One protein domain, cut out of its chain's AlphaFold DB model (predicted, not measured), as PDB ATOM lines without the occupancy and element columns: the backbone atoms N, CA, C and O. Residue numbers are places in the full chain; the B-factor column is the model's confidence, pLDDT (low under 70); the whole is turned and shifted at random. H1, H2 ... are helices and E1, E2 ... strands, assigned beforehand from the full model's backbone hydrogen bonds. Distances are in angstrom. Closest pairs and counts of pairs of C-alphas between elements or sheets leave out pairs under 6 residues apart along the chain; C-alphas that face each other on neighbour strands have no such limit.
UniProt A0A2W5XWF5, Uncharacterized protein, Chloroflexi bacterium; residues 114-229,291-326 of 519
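Overview. This is residues 114 to 229 and 291 to 326 of the 519 residues of an uncharacterized protein of Chloroflexi bacterium (UniProt A0A2W5XWF5). A strongly twisted sheet of five strands has a long ribbon, E1, E8 and E9, reaching away to one side, and a smaller sheet, E3, E4 and E5, crosses it near the other end, the two making a sandwich that is only partly face to face. Long stretches with no named element, residues 114 to 126, 138 to 151, 184 to 200 and 204 to 226, make up much of the rest, with the short strand E7 at the end of the last of them, and the short helix H1 lies near E5. The printed part has 152 residues, under half of them in named elements, which run E1 E2 E3 E4 E5 E6 E7 E8 H1 E9; the class is mostly strand. The large sheet has the order E6 E2 E1 E8 E9 and is mixed; the small one, E3 E4 E5, is antiparallel. The whole is compact, with a radius of gyration of the C-alphas of 15.9 A and spans of 50 by 35 by 31 A.

Arrangement. In the large sheet, E1, residues 127 to 137, is antiparallel to E8, residues 291 to 299, with N 132 and O 295 2.9 A apart, within hydrogen-bond range. E9, residues 318 to 326, an edge strand, is antiparallel to E8, with N 294 and O 323 at 2.9 A; E9 bends by 57 degrees at residue 321. On the other side of E1, E2, residues 152 to 155, forms a hairpin with it, N 129 and O 152 at 2.8 A. The other edge strand, E6, residues 201 to 203, is parallel to E2, N 202 and O 153 at 2.8 A. E3, residues 159 to 164, E4, residues 170 to 177, and E5, residues 180 to 183, form a meander, each strand the antiparallel neighbour of the one before, with N 161 and O 174 at 2.9 A and N 175 and O 182 at 2.9 A. In the sandwich, two sheets face to face, the strands of the one stand at 49 degrees to those of the other; the closest C-alphas of E4 and E6, Leu 175 and Cys 201, are 6.5 A apart. H1, residues 303 to 307, only grazes the small sheet with residues 305 to 307; its one O i to N i+4 pair is out of hydrogen-bond range, while 2 of 2 O i to N i+3 pairs are within it. E7, residues 227 to 229, pairs with no named strand, but its residues 227 to 228 pair antiparallel with residues 114 to 115.

Along the chain. E1 starts at C-alpha 127, (37.803, -42.040, 31.392), and is 33.0 A long. E8 is 25.9 A long, E9 23.9 A, E4 20.0 A and E3 16.3 A. E9 ends at C-alpha 326, (24.354, -26.754, 50.500).

Size, cuts and confidence. The C-alphas of Leu 141 and Val 166, the two farthest apart, are 52.7 A from each other. Residues 230 to 290 are not printed, and C-alphas 229 and 291 are 17.0 A apart across this cut. The links E1 to E2, E5 to E6 and E6 to E7 are long. The mean pLDDT of the printed part is 80.0, and 33 residues are under 70, among them 185 to 199 and 207 to 217.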
ATOM      1  N   ILE A 114      34.854 -31.265  43.588       87.50
ATOM      2  CA  ILE A 114      34.874 -32.702  43.848       87.50
ATOM      3  C   ILE A 114      36.235 -33.255  43.431       87.50
ATOM      4  O   ILE A 114      36.583 -33.230  42.250       87.50
ATOM      5  N   ASP A 115      36.965 -33.828  44.386       88.94
ATOM      6  CA  ASP A 115      38.123 -34.675  44.095       88.94
ATOM      7  C   ASP A 115      37.651 -36.003  43.483       88.94
ATOM      8  O   ASP A 115      36.897 -36.771  44.093       88.94
ATOM      9  N   LEU A 116      38.083 -36.257  42.249       90.38
ATOM     10  CA  LEU A 116      37.747 -37.453  41.493       90.38
ATOM     11  C   LEU A 116      38.688 -38.623  41.782       90.38
ATOM     12  O   LEU A 116      38.354 -39.744  41.397       90.38
ATOM     13  N   SER A 117      39.822 -38.409  42.459       89.44
ATOM     14  CA  SER A 117      40.847 -39.434  42.718       89.44
ATOM     15  C   SER A 117      40.281 -40.759  43.238       89.44
ATOM     16  O   SER A 117      40.681 -41.804  42.721       89.44
ATOM     17  N   PRO A 118      39.314 -40.772  44.183       94.06
ATOM     18  CA  PRO A 118      38.740 -42.020  44.691       94.06
ATOM     19  C   PRO A 118      37.950 -42.828  43.649       94.06
ATOM     20  O   PRO A 118      37.704 -44.016  43.853       94.06
ATOM     21  N   TYR A 119      37.525 -42.195  42.553       94.12
ATOM     22  CA  TYR A 119      36.649 -42.779  41.533       94.12
ATOM     23  C   TYR A 119      37.382 -43.129  40.229       94.12
ATOM     24  O   TYR A 119      36.801 -43.773  39.341       94.12
ATOM     25  N   VAL A 120      38.649 -42.726  40.104       92.19
ATOM     26  CA  VAL A 120      39.516 -43.074  38.975       92.19
ATOM     27  C   VAL A 120      39.825 -44.568  39.011       92.19
ATOM     28  O   VAL A 120      40.288 -45.095  40.019       92.19
ATOM     29  N   ASP A 121      39.580 -45.265  37.898       92.31
ATOM     30  CA  ASP A 121      40.029 -46.652  37.738       92.31
ATOM     31  C   ASP A 121      41.354 -46.654  36.958       92.31
ATOM     32  O   ASP A 121      41.356 -46.373  35.755       92.31
ATOM     33  N   PRO A 122      42.482 -46.977  37.623       90.38
ATOM     34  CA  PRO A 122      43.815 -46.876  37.038       90.38
ATOM     35  C   PRO A 122      44.056 -47.878  35.901       90.38
ATOM     36  O   PRO A 122      45.044 -47.755  35.185       90.38
ATOM     37  N   SER A 123      43.178 -48.873  35.719       89.56
ATOM     38  CA  SER A 123      43.277 -49.837  34.618       89.56
ATOM     39  C   SER A 123      42.756 -49.298  33.285       89.56
ATOM     40  O   SER A 123      42.958 -49.932  32.247       89.56
ATOM     41  N   LYS A 124      42.054 -48.157  33.287       89.25
ATOM     42  CA  LYS A 124      41.498 -47.556  32.072       89.25
ATOM     43  C   LYS A 124      42.435 -46.466  31.549       89.25
ATOM     44  O   LYS A 124      42.777 -45.567  32.313       89.25
ATOM     45  N   PRO A 125      42.798 -46.486  30.254       87.69
ATOM     46  CA  PRO A 125      43.698 -45.481  29.687       87.69
ATOM     47  C   PRO A 125      43.050 -44.093  29.602       87.69
ATOM     48  O   PRO A 125      43.735 -43.082  29.734       87.69
ATOM     49  N   LEU A 126      41.729 -44.026  29.417       90.31
ATOM     50  CA  LEU A 126      40.966 -42.783  29.375       90.31
ATOM     51  C   LEU A 126      39.568 -43.003  29.953       90.31
ATOM     52  O   LEU A 126      38.905 -43.999  29.650       90.31
ATOM     53  N   GLN A 127      39.122 -42.056  30.770       91.81
ATOM     54  CA  GLN A 127      37.803 -42.040  31.392       91.81
ATOM     55  C   GLN A 127      37.218 -40.635  31.311       91.81
ATOM     56  O   GLN A 127      37.958 -39.653  31.293       91.81
ATOM     57  N   ALA A 128      35.894 -40.543  31.302       90.50
ATOM     58  CA  ALA A 128      35.191 -39.278  31.435       90.50
ATOM     59  C   ALA A 128      34.354 -39.276  32.714       90.50
ATOM     60  O   ALA A 128      33.748 -40.292  33.058       90.50
ATOM     61  N   PHE A 129      34.306 -38.138  33.396       91.25
ATOM     62  CA  PHE A 129      33.503 -37.915  34.594       91.25
ATOM     63  C   PHE A 129      32.542 -36.761  34.370       91.25
ATOM     64  O   PHE A 129      32.910 -35.778  33.741       91.25
ATOM     65  N   ARG A 130      31.329 -36.851  34.905       90.00
ATOM     66  CA  ARG A 130      30.377 -35.737  34.957       90.00
ATOM     67  C   ARG A 130      29.643 -35.750  36.287       90.00
ATOM     68  O   ARG A 130      29.631 -36.767  36.981       90.00
ATOM     69  N   VAL A 131      29.004 -34.638  36.612       90.75
ATOM     70  CA  VAL A 131      28.174 -34.501  37.805       90.75
ATOM     71  C   VAL A 131      26.745 -34.198  37.395       90.75
ATOM     72  O   VAL A 131      26.499 -33.325  36.565       90.75
ATOM     73  N   ILE A 132      25.807 -34.933  37.983       92.12
ATOM     74  CA  ILE A 132      24.384 -34.612  37.946       92.12
ATOM     75  C   ILE A 132      24.055 -33.880  39.246       92.12
ATOM     76  O   ILE A 132      24.158 -34.457  40.329       92.12
ATOM     77  N   GLU A 133      23.681 -32.613  39.126       90.69
ATOM     78  CA  GLU A 133      23.256 -31.749  40.221       90.69
ATOM     79  C   GLU A 133      21.737 -31.839  40.377       90.69
ATOM     80  O   GLU A 133      20.996 -31.519  39.449       90.69
ATOM     81  N   GLN A 134      21.260 -32.252  41.550       91.81
ATOM     82  CA  GLN A 134      19.849 -32.174  41.921       91.81
ATOM     83  C   GLN A 134      19.699 -31.335  43.188       91.81
ATOM     84  O   GLN A 134      20.118 -31.747  44.266       91.81
ATOM     85  N   ALA A 135      19.045 -30.182  43.061       91.69
ATOM     86  CA  ALA A 135      18.754 -29.305  44.185       91.69
ATOM     87  C   ALA A 135      17.326 -29.510  44.718       91.69
ATOM     88  O   ALA A 135      16.384 -29.806  43.971       91.69
ATOM     89  N   ARG A 136      17.166 -29.330  46.030       94.06
ATOM     90  CA  ARG A 136      15.876 -29.261  46.727       94.06
ATOM     91  C   ARG A 136      15.868 -28.057  47.653       94.06
ATOM     92  O   ARG A 136      16.866 -27.811  48.323       94.06
ATOM     93  N   GLY A 137      14.751 -27.342  47.704       92.12
ATOM     94  CA  GLY A 137      14.560 -26.152  48.537       92.12
ATOM     95  C   GLY A 137      13.213 -26.171  49.253       92.12
ATOM     96  O   GLY A 137      12.528 -27.196  49.267       92.12
ATOM     97  N   ASP A 138      12.848 -25.043  49.864       89.31
ATOM     98  CA  ASP A 138      11.567 -24.858  50.561       89.31
ATOM     99  C   ASP A 138      11.292 -25.958  51.600       89.31
ATOM    100  O   ASP A 138      10.264 -26.633  51.566       89.31
ATOM    101  N   ALA A 139      12.256 -26.193  52.500       88.56
ATOM    102  CA  ALA A 139      12.218 -27.276  53.489       88.56
ATOM    103  C   ALA A 139      12.023 -28.685  52.878       88.56
ATOM    104  O   ALA A 139      11.497 -29.593  53.521       88.56
ATOM    105  N   GLY A 140      12.451 -28.880  51.626       89.06
ATOM    106  CA  GLY A 140      12.313 -30.133  50.882       89.06
ATOM    107  C   GLY A 140      10.985 -30.289  50.136       89.06
ATOM    108  O   GLY A 140      10.770 -31.337  49.527       89.06
ATOM    109  N   LEU A 141      10.110 -29.276  50.155       89.94
ATOM    110  CA  LEU A 141       8.852 -29.283  49.404       89.94
ATOM    111  C   LEU A 141       9.061 -29.067  47.900       89.94
ATOM    112  O   LEU A 141       8.272 -29.576  47.102       89.94
ATOM    113  N   SER A 142      10.135 -28.372  47.518       91.62
ATOM    114  CA  SER A 142      10.483 -28.117  46.120       91.62
ATOM    115  C   SER A 142      11.671 -28.972  45.690       91.62
ATOM    116  O   SER A 142      12.703 -29.027  46.358       91.62
ATOM    117  N   THR A 143      11.527 -29.657  44.554       93.12
ATOM    118  CA  THR A 143      12.611 -30.383  43.875       93.12
ATOM    119  C   THR A 143      12.766 -29.822  42.476       93.12
ATOM    120  O   THR A 143      11.800 -29.770  41.714       93.12
ATOM    121  N   TYR A 144      13.985 -29.427  42.133       90.31
ATOM    122  CA  TYR A 144      14.259 -28.738  40.882       90.31
ATOM    123  C   TYR A 144      14.783 -29.707  39.811       90.31
ATOM    124  O   TYR A 144      15.329 -30.766  40.148       90.31
ATOM    125  N   PRO A 145      14.601 -29.391  38.514       88.44
ATOM    126  CA  PRO A 145      15.175 -30.180  37.430       88.44
ATOM    127  C   PRO A 145      16.680 -30.372  37.614       88.44
ATOM    128  O   PRO A 145      17.389 -29.421  37.933       88.44
ATOM    129  N   ALA A 146      17.158 -31.597  37.394       88.44
ATOM    130  CA  ALA A 146      18.577 -31.883  37.518       88.44
ATOM    131  C   ALA A 146      19.377 -31.205  36.396       88.44
ATOM    132  O   ALA A 146      18.978 -31.261  35.228       88.44
ATOM    133  N   ALA A 147      20.513 -30.612  36.747       83.56
ATOM    134  CA  ALA A 147      21.483 -30.070  35.804       83.56
ATOM    135  C   ALA A 147      22.643 -31.059  35.633       83.56
ATOM    136  O   ALA A 147      23.005 -31.779  36.559       83.56
ATOM    137  N   THR A 148      23.213 -31.139  34.434       84.50
ATOM    138  CA  THR A 148      24.385 -31.985  34.162       84.50
ATOM    139  C   THR A 148      25.571 -31.084  33.882       84.50
ATOM    140  O   THR A 148      25.491 -30.233  32.998       84.50
ATOM    141  N   SER A 149      26.667 -31.273  34.613       78.81
ATOM    142  CA  SER A 149      27.908 -30.550  34.358       78.81
ATOM    143  C   SER A 149      28.496 -30.920  32.994       78.81
ATOM    144  O   SER A 149      28.220 -31.989  32.439       78.81
ATOM    145  N   GLY A 150      29.415 -30.089  32.498       75.12
ATOM    146  CA  GLY A 150      30.376 -30.540  31.494       75.12
ATOM    147  C   GLY A 150      31.154 -31.763  31.996       75.12
ATOM    148  O   GLY A 150      31.290 -31.977  33.206       75.12
ATOM    149  N   ALA A 151      31.642 -32.588  31.070       79.25
ATOM    150  CA  ALA A 151      32.426 -33.766  31.416       79.25
ATOM    151  C   ALA A 151      33.932 -33.459  31.471       79.25
ATOM    152  O   ALA A 151      34.449 -32.727  30.638       79.25
ATOM    153  N   VAL A 152      34.633 -34.040  32.440       82.38
ATOM    154  CA  VAL A 152      36.087 -33.946  32.631       82.38
ATOM    155  C   VAL A 152      36.747 -35.228  32.170       82.38
ATOM    156  O   VAL A 152      36.257 -36.321  32.458       82.38
ATOM    157  N   LEU A 153      37.871 -35.099  31.474       86.88
ATOM    158  CA  LEU A 153      38.643 -36.236  30.990       86.88
ATOM    159  C   LEU A 153      39.777 -36.546  31.951       86.88
ATOM    160  O   LEU A 153      40.532 -35.662  32.342       86.88
ATOM    161  N   VAL A 154      39.916 -37.816  32.309       89.19
ATOM    162  CA  VAL A 154      40.962 -38.278  33.219       89.19
ATOM    163  C   VAL A 154      41.685 -39.450  32.575       89.19
ATOM    164  O   VAL A 154      41.075 -40.465  32.231       89.19
ATOM    165  N   SER A 155      42.999 -39.310  32.423       91.00
ATOM    166  CA  SER A 155      43.897 -40.374  31.989       91.00
ATOM    167  C   SER A 155      44.965 -40.613  33.062       91.00
ATOM    168  O   SER A 155      45.825 -39.755  33.265       91.00
ATOM    169  N   PRO A 156      44.947 -41.762  33.762       89.19
ATOM    170  CA  PRO A 156      45.936 -42.084  34.795       89.19
ATOM    171  C   PRO A 156      47.377 -42.155  34.267       89.19
ATOM    172  O   PRO A 156      48.309 -41.774  34.968       89.19
ATOM    173  N   SER A 157      47.564 -42.639  33.036       88.94
ATOM    174  CA  SER A 157      48.874 -42.783  32.381       88.94
ATOM    175  C   SER A 157      49.199 -41.660  31.393       88.94
ATOM    176  O   SER A 157      50.339 -41.561  30.939       88.94
ATOM    177  N   GLY A 158      48.212 -40.837  31.035       89.00
ATOM    178  CA  GLY A 158      48.366 -39.760  30.070       89.00
ATOM    179  C   GLY A 158      49.151 -38.571  30.614       89.00
ATOM    180  O   GLY A 158      49.282 -38.379  31.826       89.00
ATOM    181  N   SER A 159      49.653 -37.748  29.698       89.19
ATOM    182  CA  SER A 159      50.357 -36.502  30.000       89.19
ATOM    183  C   SER A 159      49.617 -35.307  29.409       89.19
ATOM    184  O   SER A 159      49.105 -35.363  28.293       89.19
ATOM    185  N   VAL A 160      49.559 -34.214  30.158       86.31
ATOM    186  CA  VAL A 160      49.015 -32.936  29.708       86.31
ATOM    187  C   VAL A 160      50.172 -32.022  29.330       86.31
ATOM    188  O   VAL A 160      51.164 -31.891  30.048       86.31
ATOM    189  N   SER A 161      50.037 -31.381  28.175       85.88
ATOM    190  CA  SER A 161      50.944 -30.339  27.707       85.88
ATOM    191  C   SER A 161      50.178 -29.031  27.553       85.88
ATOM    192  O   SER A 161      49.073 -29.013  27.013       85.88
ATOM    193  N   ILE A 162      50.766 -27.940  28.044       80.44
ATOM    194  CA  ILE A 162      50.158 -26.609  28.023       80.44
ATOM    195  C   ILE A 162      51.084 -25.668  27.266       80.44
ATOM    196  O   ILE A 162      52.201 -25.391  27.704       80.44
ATOM    197  N   THR A 163      50.599 -25.148  26.146       83.25
ATOM    198  CA  THR A 163      51.225 -24.015  25.463       83.25
ATOM    199  C   THR A 163      50.704 -22.734  26.093       83.25
ATOM    200  O   THR A 163      49.512 -22.640  26.380       83.25
ATOM    201  N   ARG A 164      51.587 -21.763  26.337       79.69
ATOM    202  CA  ARG A 164      51.240 -20.469  26.938       79.69
ATOM    203  C   ARG A 164      51.636 -19.321  26.017       79.69
ATOM    204  O   ARG A 164      52.611 -19.439  25.274       79.69
ATOM    205  N   ASP A 165      50.887 -18.227  26.067       76.69
ATOM    206  CA  ASP A 165      51.252 -16.977  25.404       76.69
ATOM    207  C   ASP A 165      52.347 -16.214  26.170       76.69
ATOM    208  O   ASP A 165      52.890 -16.666  27.183       76.69
ATOM    209  N   VAL A 166      52.681 -15.023  25.669       78.56
ATOM    210  CA  VAL A 166      53.710 -14.155  26.257       78.56
ATOM    211  C   VAL A 166      53.300 -13.555  27.608       78.56
ATOM    212  O   VAL A 166      54.161 -13.062  28.333       78.56
ATOM    213  N   GLN A 167      52.014 -13.604  27.966       69.81
ATOM    214  CA  GLN A 167      51.476 -13.226  29.273       69.81
ATOM    215  C   GLN A 167      51.411 -14.421  30.242       69.81
ATOM    216  O   GLN A 167      51.041 -14.247  31.402       69.81
ATOM    217  N   GLY A 168      51.800 -15.622  29.797       67.25
ATOM    218  CA  GLY A 168      51.745 -16.851  30.588       67.25
ATOM    219  C   GLY A 168      50.353 -17.489  30.647       67.25
ATOM    220  O   GLY A 168      50.172 -18.488  31.357       67.25
ATOM    221  N   LEU A 169      49.382 -16.957  29.898       67.44
ATOM    222  CA  LEU A 169      48.049 -17.535  29.796       67.44
ATOM    223  C   LEU A 169      48.102 -18.777  28.903       67.44
ATOM    224  O   LEU A 169      48.787 -18.765  27.880       67.44
ATOM    225  N   PRO A 170      47.422 -19.870  29.277       69.19
ATOM    226  CA  PRO A 170      47.356 -21.053  28.432       69.19
ATOM    227  C   PRO A 170      46.633 -20.719  27.115       69.19
ATOM    228  O   PRO A 170      45.649 -19.989  27.117       69.19
ATOM    229  N   THR A 171      47.140 -21.226  25.992       72.31
ATOM    230  CA  THR A 171      46.585 -21.031  24.638       72.31
ATOM    231  C   THR A 171      46.192 -22.336  23.964       72.31
ATOM    232  O   THR A 171      45.276 -22.349  23.148       72.31
ATOM    233  N   HIS A 172      46.872 -23.432  24.304       77.25
ATOM    234  CA  HIS A 172      46.531 -24.781  23.866       77.25
ATOM    235  C   HIS A 172      46.810 -25.759  24.995       77.25
ATOM    236  O   HIS A 172      47.875 -25.703  25.616       77.25
ATOM    237  N   VAL A 173      45.873 -26.671  25.227       79.88
ATOM    238  CA  VAL A 173      45.973 -27.701  26.258       79.88
ATOM    239  C   VAL A 173      45.691 -29.030  25.590       79.88
ATOM    240  O   VAL A 173      44.610 -29.235  25.048       79.88
ATOM    241  N   VAL A 174      46.675 -29.922  25.604       85.81
ATOM    242  CA  VAL A 174      46.581 -31.211  24.918       85.81
ATOM    243  C   VAL A 174      46.847 -32.332  25.905       85.81
ATOM    244  O   VAL A 174      47.936 -32.404  26.481       85.81
ATOM    245  N   LEU A 175      45.867 -33.221  26.056       87.56
ATOM    246  CA  LEU A 175      46.006 -34.488  26.761       87.56
ATOM    247  C   LEU A 175      46.501 -35.552  25.776       87.56
ATOM    248  O   LEU A 175      45.859 -35.825  24.766       87.56
ATOM    249  N   THR A 176      47.644 -36.163  26.074       90.19
ATOM    250  CA  THR A 176      48.215 -37.261  25.292       90.19
ATOM    251  C   THR A 176      47.977 -38.587  26.004       90.19
ATOM    252  O   THR A 176      48.421 -38.765  27.138       90.19
ATOM    253  N   VAL A 177      47.312 -39.528  25.333       90.19
ATOM    254  CA  VAL A 177      47.007 -40.874  25.847       90.19
ATOM    255  C   VAL A 177      47.381 -41.902  24.789       90.19
ATOM    256  O   VAL A 177      46.871 -41.844  23.675       90.19
ATOM    257  N   ASP A 178      48.283 -42.829  25.113       87.38
ATOM    258  CA  ASP A 178      48.711 -43.914  24.213       87.38
ATOM    259  C   ASP A 178      49.049 -43.437  22.781       87.38
ATOM    260  O   ASP A 178      48.659 -44.042  21.783       87.38
ATOM    261  N   GLY A 179      49.744 -42.298  22.675       85.12
ATOM    262  CA  GLY A 179      50.154 -41.691  21.402       85.12
ATOM    263  C   GLY A 179      49.074 -40.892  20.661       85.12
ATOM    264  O   GLY A 179      49.389 -40.272  19.647       85.12
ATOM    265  N   HIS A 180      47.839 -40.857  21.161       88.44
ATOM    266  CA  HIS A 180      46.764 -40.005  20.649       88.44
ATOM    267  C   HIS A 180      46.745 -38.674  21.396       88.44
ATOM    268  O   HIS A 180      47.052 -38.626  22.586       88.44
ATOM    269  N   GLN A 181      46.364 -37.604  20.703       87.94
ATOM    270  CA  GLN A 181      46.276 -36.258  21.259       87.94
ATOM    271  C   GLN A 181      44.822 -35.800  21.288       87.94
ATOM    272  O   GLN A 181      44.115 -35.923  20.295       87.94
ATOM    273  N   ILE A 182      44.401 -35.261  22.427       83.44
ATOM    274  CA  ILE A 182      43.069 -34.717  22.659       83.44
ATOM    275  C   ILE A 182      43.230 -33.238  23.017       83.44
ATOM    276  O   ILE A 182      43.894 -32.919  24.003       83.44
ATOM    277  N   ASP A 183      42.637 -32.341  22.228       80.94
ATOM    278  CA  ASP A 183      42.594 -30.902  22.527       80.94
ATOM    279  C   ASP A 183      41.512 -30.624  23.578       80.94
ATOM    280  O   ASP A 183      40.323 -30.773  23.310       80.94
ATOM    281  N   CYS A 184      41.933 -30.216  24.772       77.25
ATOM    282  CA  CYS A 184      41.070 -30.007  25.934       77.25
ATOM    283  C   CYS A 184      40.282 -28.686  25.884       77.25
ATOM    284  O   CYS A 184      39.323 -28.493  26.628       77.25
ATOM    285  N   TRP A 185      40.651 -27.773  24.984       69.88
ATOM    286  CA  TRP A 185      40.052 -26.441  24.881       69.88
ATOM    287  C   TRP A 185      39.004 -26.360  23.761       69.88
ATOM    288  O   TRP A 185      38.116 -25.510  23.782       69.88
ATOM    289  N   ASN A 186      39.111 -27.212  22.740       63.38
ATOM    290  CA  ASN A 186      38.569 -26.898  21.420       63.38
ATOM    291  C   ASN A 186      37.586 -27.941  20.867       63.38
ATOM    292  O   ASN A 186      37.519 -28.135  19.645       63.38
ATOM    293  N   PHE A 187      36.805 -28.599  21.725       59.88
ATOM    294  CA  PHE A 187      35.841 -29.606  21.277       59.88
ATOM    295  C   PHE A 187      34.655 -28.973  20.557       59.88
ATOM    296  O   PHE A 187      34.088 -28.020  21.086       59.88
ATOM    297  N   PRO A 188      34.215 -29.508  19.403       55.84
ATOM    298  CA  PRO A 188      32.939 -29.127  18.813       55.84
ATOM    299  C   PRO A 188      31.799 -29.428  19.790       55.84
ATOM    300  O   PRO A 188      31.558 -30.588  20.135       55.84
ATOM    301  N   ASP A 189      31.084 -28.389  20.208       54.50
ATOM    302  CA  ASP A 189      29.872 -28.513  21.005       54.50
ATOM    303  C   ASP A 189      28.773 -27.651  20.373       54.50
ATOM    304  O   ASP A 189      28.798 -26.426  20.506       54.50
ATOM    305  N   PRO A 190      27.800 -28.265  19.675       50.50
ATOM    306  CA  PRO A 190      26.718 -27.529  19.030       50.50
ATOM    307  C   PRO A 190      25.746 -26.888  20.033       50.50
ATOM    308  O   PRO A 190      24.903 -26.092  19.626       50.50
ATOM    309  N   THR A 191      25.835 -27.241  21.319       46.00
ATOM    310  CA  THR A 191      25.064 -26.628  22.408       46.00
ATOM    311  C   THR A 191      25.796 -25.454  23.057       46.00
ATOM    312  O   THR A 191      25.158 -24.636  23.720       46.00
ATOM    313  N   SER A 192      27.107 -25.321  22.823       48.31
ATOM    314  CA  SER A 192      27.865 -24.145  23.235       48.31
ATOM    315  C   SER A 192      27.576 -22.962  22.303       48.31
ATOM    316  O   SER A 192      27.601 -23.120  21.078       48.31
ATOM    317  N   PRO A 193      27.389 -21.748  22.841       42.59
ATOM    318  CA  PRO A 193      27.223 -20.532  22.047       42.59
ATOM    319  C   PRO A 193      28.372 -20.259  21.063       42.59
ATOM    320  O   PRO A 193      28.134 -19.758  19.965       42.59
ATOM    321  N   THR A 194      29.604 -20.653  21.407       51.38
ATOM    322  CA  THR A 194      30.788 -20.501  20.540       51.38
ATOM    323  C   THR A 194      30.960 -21.664  19.553       51.38
ATOM    324  O   THR A 194      31.936 -21.704  18.799       51.38
ATOM    325  N   GLY A 195      30.042 -22.640  19.562       52.25
ATOM    326  CA  GLY A 195      30.165 -23.910  18.846       52.25
ATOM    327  C   GLY A 195      31.260 -24.820  19.406       52.25
ATOM    328  O   GLY A 195      31.567 -25.851  18.800       52.25
ATOM    329  N   ARG A 196      31.884 -24.424  20.526       55.69
ATOM    330  CA  ARG A 196      32.976 -25.146  21.167       55.69
ATOM    331  C   ARG A 196      32.901 -25.084  22.680       55.69
ATOM    332  O   ARG A 196      32.486 -24.068  23.226       55.69
ATOM    333  N   ASN A 197      33.326 -26.137  23.360       57.62
ATOM    334  CA  ASN A 197      33.388 -26.137  24.816       57.62
ATOM    335  C   ASN A 197      34.784 -26.450  25.337       57.62
ATOM    336  O   ASN A 197      35.585 -27.126  24.691       57.62
ATOM    337  N   TYR A 198      35.033 -25.896  26.519       64.06
ATOM    338  CA  TYR A 198      36.214 -26.136  27.322       64.06
ATOM    339  C   TYR A 198      35.938 -27.358  28.187       64.06
ATOM    340  O   TYR A 198      34.971 -27.362  28.955       64.06
ATOM    341  N   GLN A 199      36.786 -28.375  28.094       67.88
ATOM    342  CA  GLN A 199      36.696 -29.544  28.952       67.88
ATOM    343  C   GLN A 199      37.996 -29.713  29.728       67.88
ATOM    344  O   GLN A 199      39.039 -29.957  29.120       67.88
ATOM    345  N   PRO A 200      37.956 -29.652  31.070       72.62
ATOM    346  CA  PRO A 200      39.154 -29.887  31.847       72.62
ATOM    347  C   PRO A 200      39.657 -31.311  31.595       72.62
ATOM    348  O   PRO A 200      38.890 -32.281  31.611       72.62
ATOM    349  N   CYS A 201      40.962 -31.426  31.381       82.00
ATOM    350  CA  CYS A 201      41.659 -32.695  31.252       82.00
ATOM    351  C   CYS A 201      42.655 -32.876  32.392       82.00
ATOM    352  O   CYS A 201      43.339 -31.936  32.795       82.00
ATOM    353  N   PHE A 202      42.810 -34.120  32.832       85.44
ATOM    354  CA  PHE A 202      43.817 -34.528  33.798       85.44
ATOM    355  C   PHE A 202      44.665 -35.678  33.251       85.44
ATOM    356  O   PHE A 202      44.133 -36.674  32.754       85.44
ATOM    357  N   GLY A 203      45.987 -35.549  33.387       85.25
ATOM    358  CA  GLY A 203      46.968 -36.573  33.031       85.25
ATOM    359  C   GLY A 203      47.829 -36.936  34.236       85.25
ATOM    360  O   GLY A 203      48.571 -36.095  34.741       85.25
ATOM    361  N   GLY A 204      47.756 -38.188  34.688       81.94
ATOM    362  CA  GLY A 204      48.461 -38.647  35.887       81.94
ATOM    363  C   GLY A 204      49.987 -38.704  35.753       81.94
ATOM    364  O   GLY A 204      50.676 -38.724  36.770       81.94
ATOM    365  N   ALA A 205      50.539 -38.668  34.533       80.19
ATOM    366  CA  ALA A 205      51.986 -38.560  34.312       80.19
ATOM    367  C   ALA A 205      52.520 -37.124  34.474       80.19
ATOM    368  O   ALA A 205      53.729 -36.916  34.559       80.19
ATOM    369  N   THR A 206      51.631 -36.132  34.509       72.56
ATOM    370  CA  THR A 206      51.965 -34.714  34.686       72.56
ATOM    371  C   THR A 206      50.946 -34.054  35.625       72.56
ATOM    372  O   THR A 206      50.214 -33.157  35.197       72.56
ATOM    373  N   PRO A 207      50.867 -34.490  36.894       63.12
ATOM    374  CA  PRO A 207      49.834 -34.042  37.828       63.12
ATOM    375  C   PRO A 207      49.919 -32.541  38.138       63.12
ATOM    376  O   PRO A 207      48.905 -31.946  38.459       63.12
ATOM    377  N   ASP A 208      51.090 -31.917  37.963       62.75
ATOM    378  CA  ASP A 208      51.289 -30.467  38.126       62.75
ATOM    379  C   ASP A 208      51.013 -29.661  36.839       62.75
ATOM    380  O   ASP A 208      50.989 -28.430  36.858       62.75
ATOM    381  N   ALA A 209      50.825 -30.335  35.699       54.69
ATOM    382  CA  ALA A 209      50.524 -29.713  34.408       54.69
ATOM    383  C   ALA A 209      49.012 -29.674  34.149       54.69
ATOM    384  O   ALA A 209      48.573 -29.896  33.021       54.69
ATOM    385  N   ILE A 210      48.211 -29.432  35.192       58.94
ATOM    386  CA  ILE A 210      46.760 -29.315  35.039       58.94
ATOM    387  C   ILE A 210      46.429 -28.111  34.171       58.94
ATOM    388  O   ILE A 210      47.041 -27.040  34.251       58.94
ATOM    389  N   ASP A 211      45.408 -28.317  33.351       54.16
ATOM    390  CA  ASP A 211      44.694 -27.257  32.687       54.16
ATOM    391  C   ASP A 211      44.096 -26.238  33.681       54.16
ATOM    392  O   ASP A 211      42.946 -26.340  34.105       54.16
ATOM    393  N   ASN A 212      44.878 -25.217  34.029       48.09
ATOM    394  CA  ASN A 212      44.404 -24.041  34.763       48.09
ATOM    395  C   ASN A 212      43.685 -23.033  33.837       48.09
ATOM    396  O   ASN A 212      43.446 -21.898  34.250       48.09
ATOM    397  N   SER A 213      43.408 -23.373  32.566       41.81
ATOM    398  CA  SER A 213      42.764 -22.458  31.606       41.81
ATOM    399  C   SER A 213      41.293 -22.205  31.880       41.81
ATOM    400  O   SER A 213      40.723 -21.232  31.384       41.81
ATOM    401  N   VAL A 214      40.688 -23.022  32.735       47.06
ATOM    402  CA  VAL A 214      39.403 -22.715  33.336       47.06
ATOM    403  C   VAL A 214      39.613 -21.592  34.357       47.06
ATOM    404  O   VAL A 214      39.823 -21.822  35.544       47.06
ATOM    405  N   ALA A 215      39.583 -20.352  33.865       44.97
ATOM    406  CA  ALA A 215      39.866 -19.100  34.574       44.97
ATOM    407  C   ALA A 215      38.923 -18.771  35.760       44.97
ATOM    408  O   ALA A 215      38.820 -17.618  36.168       44.97
ATOM    409  N   PHE A 216      38.226 -19.762  36.320       54.72
ATOM    410  CA  PHE A 216      37.183 -19.600  37.335       54.72
ATOM    411  C   PHE A 216      37.214 -20.678  38.433       54.72
ATOM    412  O   PHE A 216      36.243 -20.818  39.177       54.72
ATOM    413  N   GLN A 217      38.314 -21.428  38.569       67.44
ATOM    414  CA  GLN A 217      38.498 -22.326  39.712       67.44
ATOM    415  C   GLN A 217      38.482 -21.542  41.036       67.44
ATOM    416  O   GLN A 217      39.138 -20.499  41.135       67.44
ATOM    417  N   PRO A 218      37.786 -22.037  42.078       71.19
ATOM    418  CA  PRO A 218      37.861 -21.424  43.394       71.19
ATOM    419  C   PRO A 218      39.303 -21.390  43.918       71.19
ATOM    420  O   PRO A 218      40.034 -22.382  43.832       71.19
ATOM    421  N   VAL A 219      39.722 -20.262  44.492       74.56
ATOM    422  CA  VAL A 219      41.036 -20.133  45.136       74.56
ATOM    423  C   VAL A 219      41.156 -21.158  46.263       74.56
ATOM    424  O   VAL A 219      40.273 -21.265  47.110       74.56
ATOM    425  N   GLY A 220      42.274 -21.885  46.288       68.56
ATOM    426  CA  GLY A 220      42.524 -22.946  47.267       68.56
ATOM    427  C   GLY A 220      42.017 -24.328  46.848       68.56
ATOM    428  O   GLY A 220      42.127 -25.259  47.640       68.56
ATOM    429  N   THR A 221      41.494 -24.479  45.626       69.50
ATOM    430  CA  THR A 221      41.238 -25.803  45.039       69.50
ATOM    431  C   THR A 221      42.554 -26.570  44.907       69.50
ATOM    432  O   THR A 221      43.541 -26.020  44.421       69.50
ATOM    433  N   ASP A 222      42.573 -27.832  45.340       70.06
ATOM    434  CA  ASP A 222      43.725 -28.709  45.146       70.06
ATOM    435  C   ASP A 222      43.822 -29.120  43.670       70.06
ATOM    436  O   ASP A 222      42.951 -29.811  43.131       70.06
ATOM    437  N   THR A 223      44.880 -28.646  43.020       66.62
ATOM    438  CA  THR A 223      45.194 -28.902  41.613       66.62
ATOM    439  C   THR A 223      46.326 -29.916  41.455       66.62
ATOM    440  O   THR A 223      47.020 -29.893  40.449       66.62
ATOM    441  N   THR A 224      46.596 -30.756  42.451       71.25
ATOM    442  CA  THR A 224      47.538 -31.885  42.309       71.25
ATOM    443  C   THR A 224      46.816 -33.203  42.009       71.25
ATOM    444  O   THR A 224      47.429 -34.217  41.670       71.25
ATOM    445  N   HIS A 225      45.485 -33.165  42.072       77.88
ATOM    446  CA  HIS A 225      44.577 -34.285  41.896       77.88
ATOM    447  C   HIS A 225      43.518 -33.966  40.824       77.88
ATOM    448  O   HIS A 225      43.250 -32.791  40.550       77.88
ATOM    449  N   PRO A 226      42.920 -34.984  40.173       81.31
ATOM    450  CA  PRO A 226      41.825 -34.781  39.234       81.31
ATOM    451  C   PRO A 226      40.614 -34.205  39.971       81.31
ATOM    452  O   PRO A 226      39.894 -34.930  40.647       81.31
ATOM    453  N   THR A 227      40.365 -32.909  39.811       80.81
ATOM    454  CA  THR A 227      39.270 -32.206  40.489       80.81
ATOM    455  C   THR A 227      38.259 -31.687  39.471       80.81
ATOM    456  O   THR A 227      38.616 -30.970  38.536       80.81
ATOM    457  N   LEU A 228      36.983 -32.025  39.663       80.69
ATOM    458  CA  LEU A 228      35.864 -31.472  38.904       80.69
ATOM    459  C   LEU A 228      35.143 -30.439  39.760       80.69
ATOM    460  O   LEU A 228      34.792 -30.702  40.904       80.69
ATOM    461  N   TRP A 229      34.883 -29.273  39.192       79.44
ATOM    462  CA  TRP A 229      34.180 -28.194  39.866       79.44
ATOM    463  C   TRP A 229      33.087 -27.650  38.949       79.44
ATOM    464  O   TRP A 229      33.168 -27.765  37.724       79.44
ATOM    465  N   GLN A 291      19.503 -27.873  49.535       93.88
ATOM    466  CA  GLN A 291      20.266 -29.107  49.613       93.88
ATOM    467  C   GLN A 291      20.575 -29.551  48.190       93.88
ATOM    468  O   GLN A 291      19.661 -29.716  47.380       93.88
ATOM    469  N   ILE A 292      21.854 -29.739  47.892       92.94
ATOM    470  CA  ILE A 292      22.352 -30.039  46.556       92.94
ATOM    471  C   ILE A 292      22.986 -31.428  46.588       92.94
ATOM    472  O   ILE A 292      24.023 -31.637  47.216       92.94
ATOM    473  N   GLU A 293      22.364 -32.376  45.895       95.38
ATOM    474  CA  GLU A 293      22.932 -33.696  45.647       95.38
ATOM    475  C   GLU A 293      23.778 -33.663  44.374       95.38
ATOM    476  O   GLU A 293      23.272 -33.393  43.286       95.38
ATOM    477  N   LEU A 294      25.067 -33.977  44.515       95.12
ATOM    478  CA  LEU A 294      26.028 -34.067  43.422       95.12
ATOM    479  C   LEU A 294      26.310 -35.545  43.138       95.12
ATOM    480  O   LEU A 294      27.108 -36.183  43.826       95.12
ATOM    481  N   SER A 295      25.633 -36.117  42.145       96.88
ATOM    482  CA  SER A 295      25.860 -37.499  41.712       96.88
ATOM    483  C   SER A 295      27.016 -37.560  40.722       96.88
ATOM    484  O   SER A 295      26.952 -36.953  39.658       96.88
ATOM    485  N   ILE A 296      28.061 -38.313  41.057       96.25
ATOM    486  CA  ILE A 296      29.268 -38.441  40.240       96.25
ATOM    487  C   ILE A 296      29.087 -39.639  39.319       96.25
ATOM    488  O   ILE A 296      28.932 -40.774  39.783       96.25
ATOM    489  N   GLU A 297      29.133 -39.393  38.018       95.88
ATOM    490  CA  GLU A 297      29.050 -40.425  36.996       95.88
ATOM    491  C   GLU A 297      30.362 -40.545  36.232       95.88
ATOM    492  O   GLU A 297      31.037 -39.555  35.955       95.88
ATOM    493  N   ARG A 298      30.705 -41.777  35.863       95.06
ATOM    494  CA  ARG A 298      31.895 -42.116  35.089       95.06
ATOM    495  C   ARG A 298      31.496 -42.881  33.840       95.06
ATOM    496  O   ARG A 298      30.661 -43.779  33.906       95.06
ATOM    497  N   SER A 299      32.156 -42.589  32.729       93.75
ATOM    498  CA  SER A 299      32.160 -43.433  31.541       93.75
ATOM    499  C   SER A 299      33.570 -43.948  31.266       93.75
ATOM    500  O   SER A 299      34.528 -43.181  31.155       93.75
ATOM    501  N   ALA A 300      33.691 -45.269  31.125       83.19
ATOM    502  CA  ALA A 300      34.900 -45.916  30.611       83.19
ATOM    503  C   ALA A 300      34.916 -45.993  29.069       83.19
ATOM    504  O   ALA A 300      35.903 -46.434  28.484       83.19
ATOM    505  N   ALA A 301      33.838 -45.571  28.403       80.12
ATOM    506  CA  ALA A 301      33.690 -45.566  26.951       80.12
ATOM    507  C   ALA A 301      34.069 -44.200  26.349       80.12
ATOM    508  O   ALA A 301      33.379 -43.682  25.476       80.12
ATOM    509  N   ALA A 302      35.180 -43.617  26.809       78.94
ATOM    510  CA  ALA A 302      35.710 -42.344  26.309       78.94
ATOM    511  C   ALA A 302      36.508 -42.485  24.991       78.94
ATOM    512  O   ALA A 302      36.991 -41.499  24.443       78.94
ATOM    513  N   GLY A 303      36.613 -43.705  24.448       75.38
ATOM    514  CA  GLY A 303      37.293 -44.010  23.184       75.38
ATOM    515  C   GLY A 303      36.853 -43.201  21.950       75.38
ATOM    516  O   GLY A 303      37.717 -42.939  21.116       75.38
ATOM    517  N   PRO A 304      35.586 -42.752  21.809       82.50
ATOM    518  CA  PRO A 304      35.186 -41.841  20.731       82.50
ATOM    519  C   PRO A 304      36.029 -40.558  20.642       82.50
ATOM    520  O   PRO A 304      36.303 -40.094  19.538       82.50
ATOM    521  N   LEU A 305      36.510 -40.024  21.771       75.38
ATOM    522  CA  LEU A 305      37.355 -38.821  21.793       75.38
ATOM    523  C   LEU A 305      38.733 -39.048  21.165       75.38
ATOM    524  O   LEU A 305      39.325 -38.118  20.638       75.38
ATOM    525  N   LEU A 306      39.234 -40.288  21.184       75.38
ATOM    526  CA  LEU A 306      40.479 -40.667  20.504       75.38
ATOM    527  C   LEU A 306      40.310 -40.735  18.975       75.38
ATOM    528  O   LEU A 306      41.287 -40.915  18.257       75.38
ATOM    529  N   GLN A 307      39.070 -40.634  18.487       77.06
ATOM    530  CA  GLN A 307      38.694 -40.662  17.072       77.06
ATOM    531  C   GLN A 307      38.126 -39.308  16.615       77.06
ATOM    532  O   GLN A 307      37.343 -39.267  15.667       77.06
ATOM    533  N   ASP A 308      38.450 -38.225  17.332       72.88
ATOM    534  CA  ASP A 308      37.952 -36.864  17.096       72.88
ATOM    535  C   ASP A 308      36.415 -36.729  17.123       72.88
ATOM    536  O   ASP A 308      35.845 -35.760  16.613       72.88
ATOM    537  N   GLN A 309      35.708 -37.686  17.735       74.12
ATOM    538  CA  GLN A 309      34.275 -37.549  17.993       74.12
ATOM    539  C   GLN A 309      34.070 -36.669  19.229       74.12
ATOM    540  O   GLN A 309      34.784 -36.803  20.219       74.12
ATOM    541  N   GLY A 310      33.091 -35.762  19.186       70.56
ATOM    542  CA  GLY A 310      32.814 -34.841  20.292       70.56
ATOM    543  C   GLY A 310      32.276 -35.532  21.552       70.56
ATOM    544  O   GLY A 310      31.830 -36.679  21.520       70.56
ATOM    545  N   ILE A 311      32.243 -34.799  22.669       72.44
ATOM    546  CA  ILE A 311      31.849 -35.322  23.989       72.44
ATOM    547  C   ILE A 311      30.436 -35.919  24.040       72.44
ATOM    548  O   ILE A 311      30.166 -36.826  24.825       72.44
ATOM    549  N   ALA A 312      29.545 -35.458  23.158       77.50
ATOM    550  CA  ALA A 312      28.193 -35.987  23.006       77.50
ATOM    551  C   ALA A 312      28.161 -37.469  22.578       77.50
ATOM    552  O   ALA A 312      27.141 -38.132  22.759       77.50
ATOM    553  N   ALA A 313      29.259 -38.000  22.027       83.00
ATOM    554  CA  ALA A 313      29.391 -39.408  21.658       83.00
ATOM    555  C   ALA A 313      29.748 -40.323  22.848       83.00
ATOM    556  O   ALA A 313      29.696 -41.547  22.711       83.00
ATOM    557  N   ILE A 314      30.103 -39.767  24.015       85.81
ATOM    558  CA  ILE A 314      30.398 -40.562  25.212       85.81
ATOM    559  C   ILE A 314      29.097 -41.146  25.770       85.81
ATOM    560  O   ILE A 314      28.193 -40.425  26.197       85.81
ATOM    561  N   ALA A 315      29.038 -42.472  25.824       88.19
ATOM    562  CA  ALA A 315      27.915 -43.236  26.358       88.19
ATOM    563  C   ALA A 315      28.337 -44.076  27.576       88.19
ATOM    564  O   ALA A 315      29.493 -44.043  27.993       88.19
ATOM    565  N   GLY A 316      27.407 -44.845  28.150       91.75
ATOM    566  CA  GLY A 316      27.715 -45.773  29.249       91.75
ATOM    567  C   GLY A 316      28.096 -45.071  30.553       91.75
ATOM    568  O   GLY A 316      29.050 -45.471  31.211       91.75
ATOM    569  N   TRP A 317      27.389 -43.989  30.881       93.81
ATOM    570  CA  TRP A 317      27.551 -43.274  32.143       93.81
ATOM    571  C   TRP A 317      26.988 -44.100  33.297       93.81
ATOM    572  O   TRP A 317      25.826 -44.502  33.268       93.81
ATOM    573  N   GLU A 318      27.814 -44.336  34.309       95.56
ATOM    574  CA  GLU A 318      27.446 -45.076  35.511       95.56
ATOM    575  C   GLU A 318      27.762 -44.247  36.752       95.56
ATOM    576  O   GLU A 318      28.834 -43.643  36.850       95.56
ATOM    577  N   ARG A 319      26.852 -44.238  37.728       96.88
ATOM    578  CA  ARG A 319      27.082 -43.573  39.013       96.88
ATOM    579  C   ARG A 319      28.172 -44.307  39.790       96.88
ATOM    580  O   ARG A 319      28.011 -45.473  40.143       96.88
ATOM    581  N   VAL A 320      29.252 -43.598  40.093       97.12
ATOM    582  CA  VAL A 320      30.402 -44.105  40.862       97.12
ATOM    583  C   VAL A 320      30.508 -43.477  42.247       97.12
ATOM    584  O   VAL A 320      31.212 -44.006  43.103       97.12
ATOM    585  N   GLY A 321      29.797 -42.374  42.485       96.94
ATOM    586  CA  GLY A 321      29.824 -41.677  43.761       96.94
ATOM    587  C   GLY A 321      28.691 -40.674  43.922       96.94
ATOM    588  O   GLY A 321      27.879 -40.450  43.023       96.94
ATOM    589  N   GLN A 322      28.645 -40.073  45.103       96.44
ATOM    590  CA  GLN A 322      27.757 -38.967  45.432       96.44
ATOM    591  C   GLN A 322      28.420 -38.095  46.493       96.44
ATOM    592  O   GLN A 322      29.066 -38.612  47.405       96.44
ATOM    593  N   GLN A 323      28.195 -36.789  46.411       94.88
ATOM    594  CA  GLN A 323      28.460 -35.845  47.486       94.88
ATOM    595  C   GLN A 323      27.219 -34.999  47.772       94.88
ATOM    596  O   GLN A 323      26.332 -34.874  46.928       94.88
ATOM    597  N   GLN A 324      27.160 -34.446  48.981       94.50
ATOM    598  CA  GLN A 324      26.151 -33.467  49.366       94.50
ATOM    599  C   GLN A 324      26.816 -32.104  49.511       94.50
ATOM    600  O   GLN A 324      27.899 -31.997  50.089       94.50
ATOM    601  N   ALA A 325      26.133 -31.078  49.032       93.31
ATOM    602  CA  ALA A 325      26.466 -29.685  49.248       93.31
ATOM    603  C   ALA A 325      25.209 -28.920  49.684       93.31
ATOM    604  O   ALA A 325      24.081 -29.398  49.580       93.31
ATOM    605  N   THR A 326      25.416 -27.715  50.190       93.00
ATOM    606  CA  THR A 326      24.354 -26.754  50.500       93.00
ATOM    607  C   THR A 326      24.633 -25.423  49.819       93.00
ATOM    608  O   THR A 326      25.801 -25.101  49.580       93.00
TER     609      THR A 326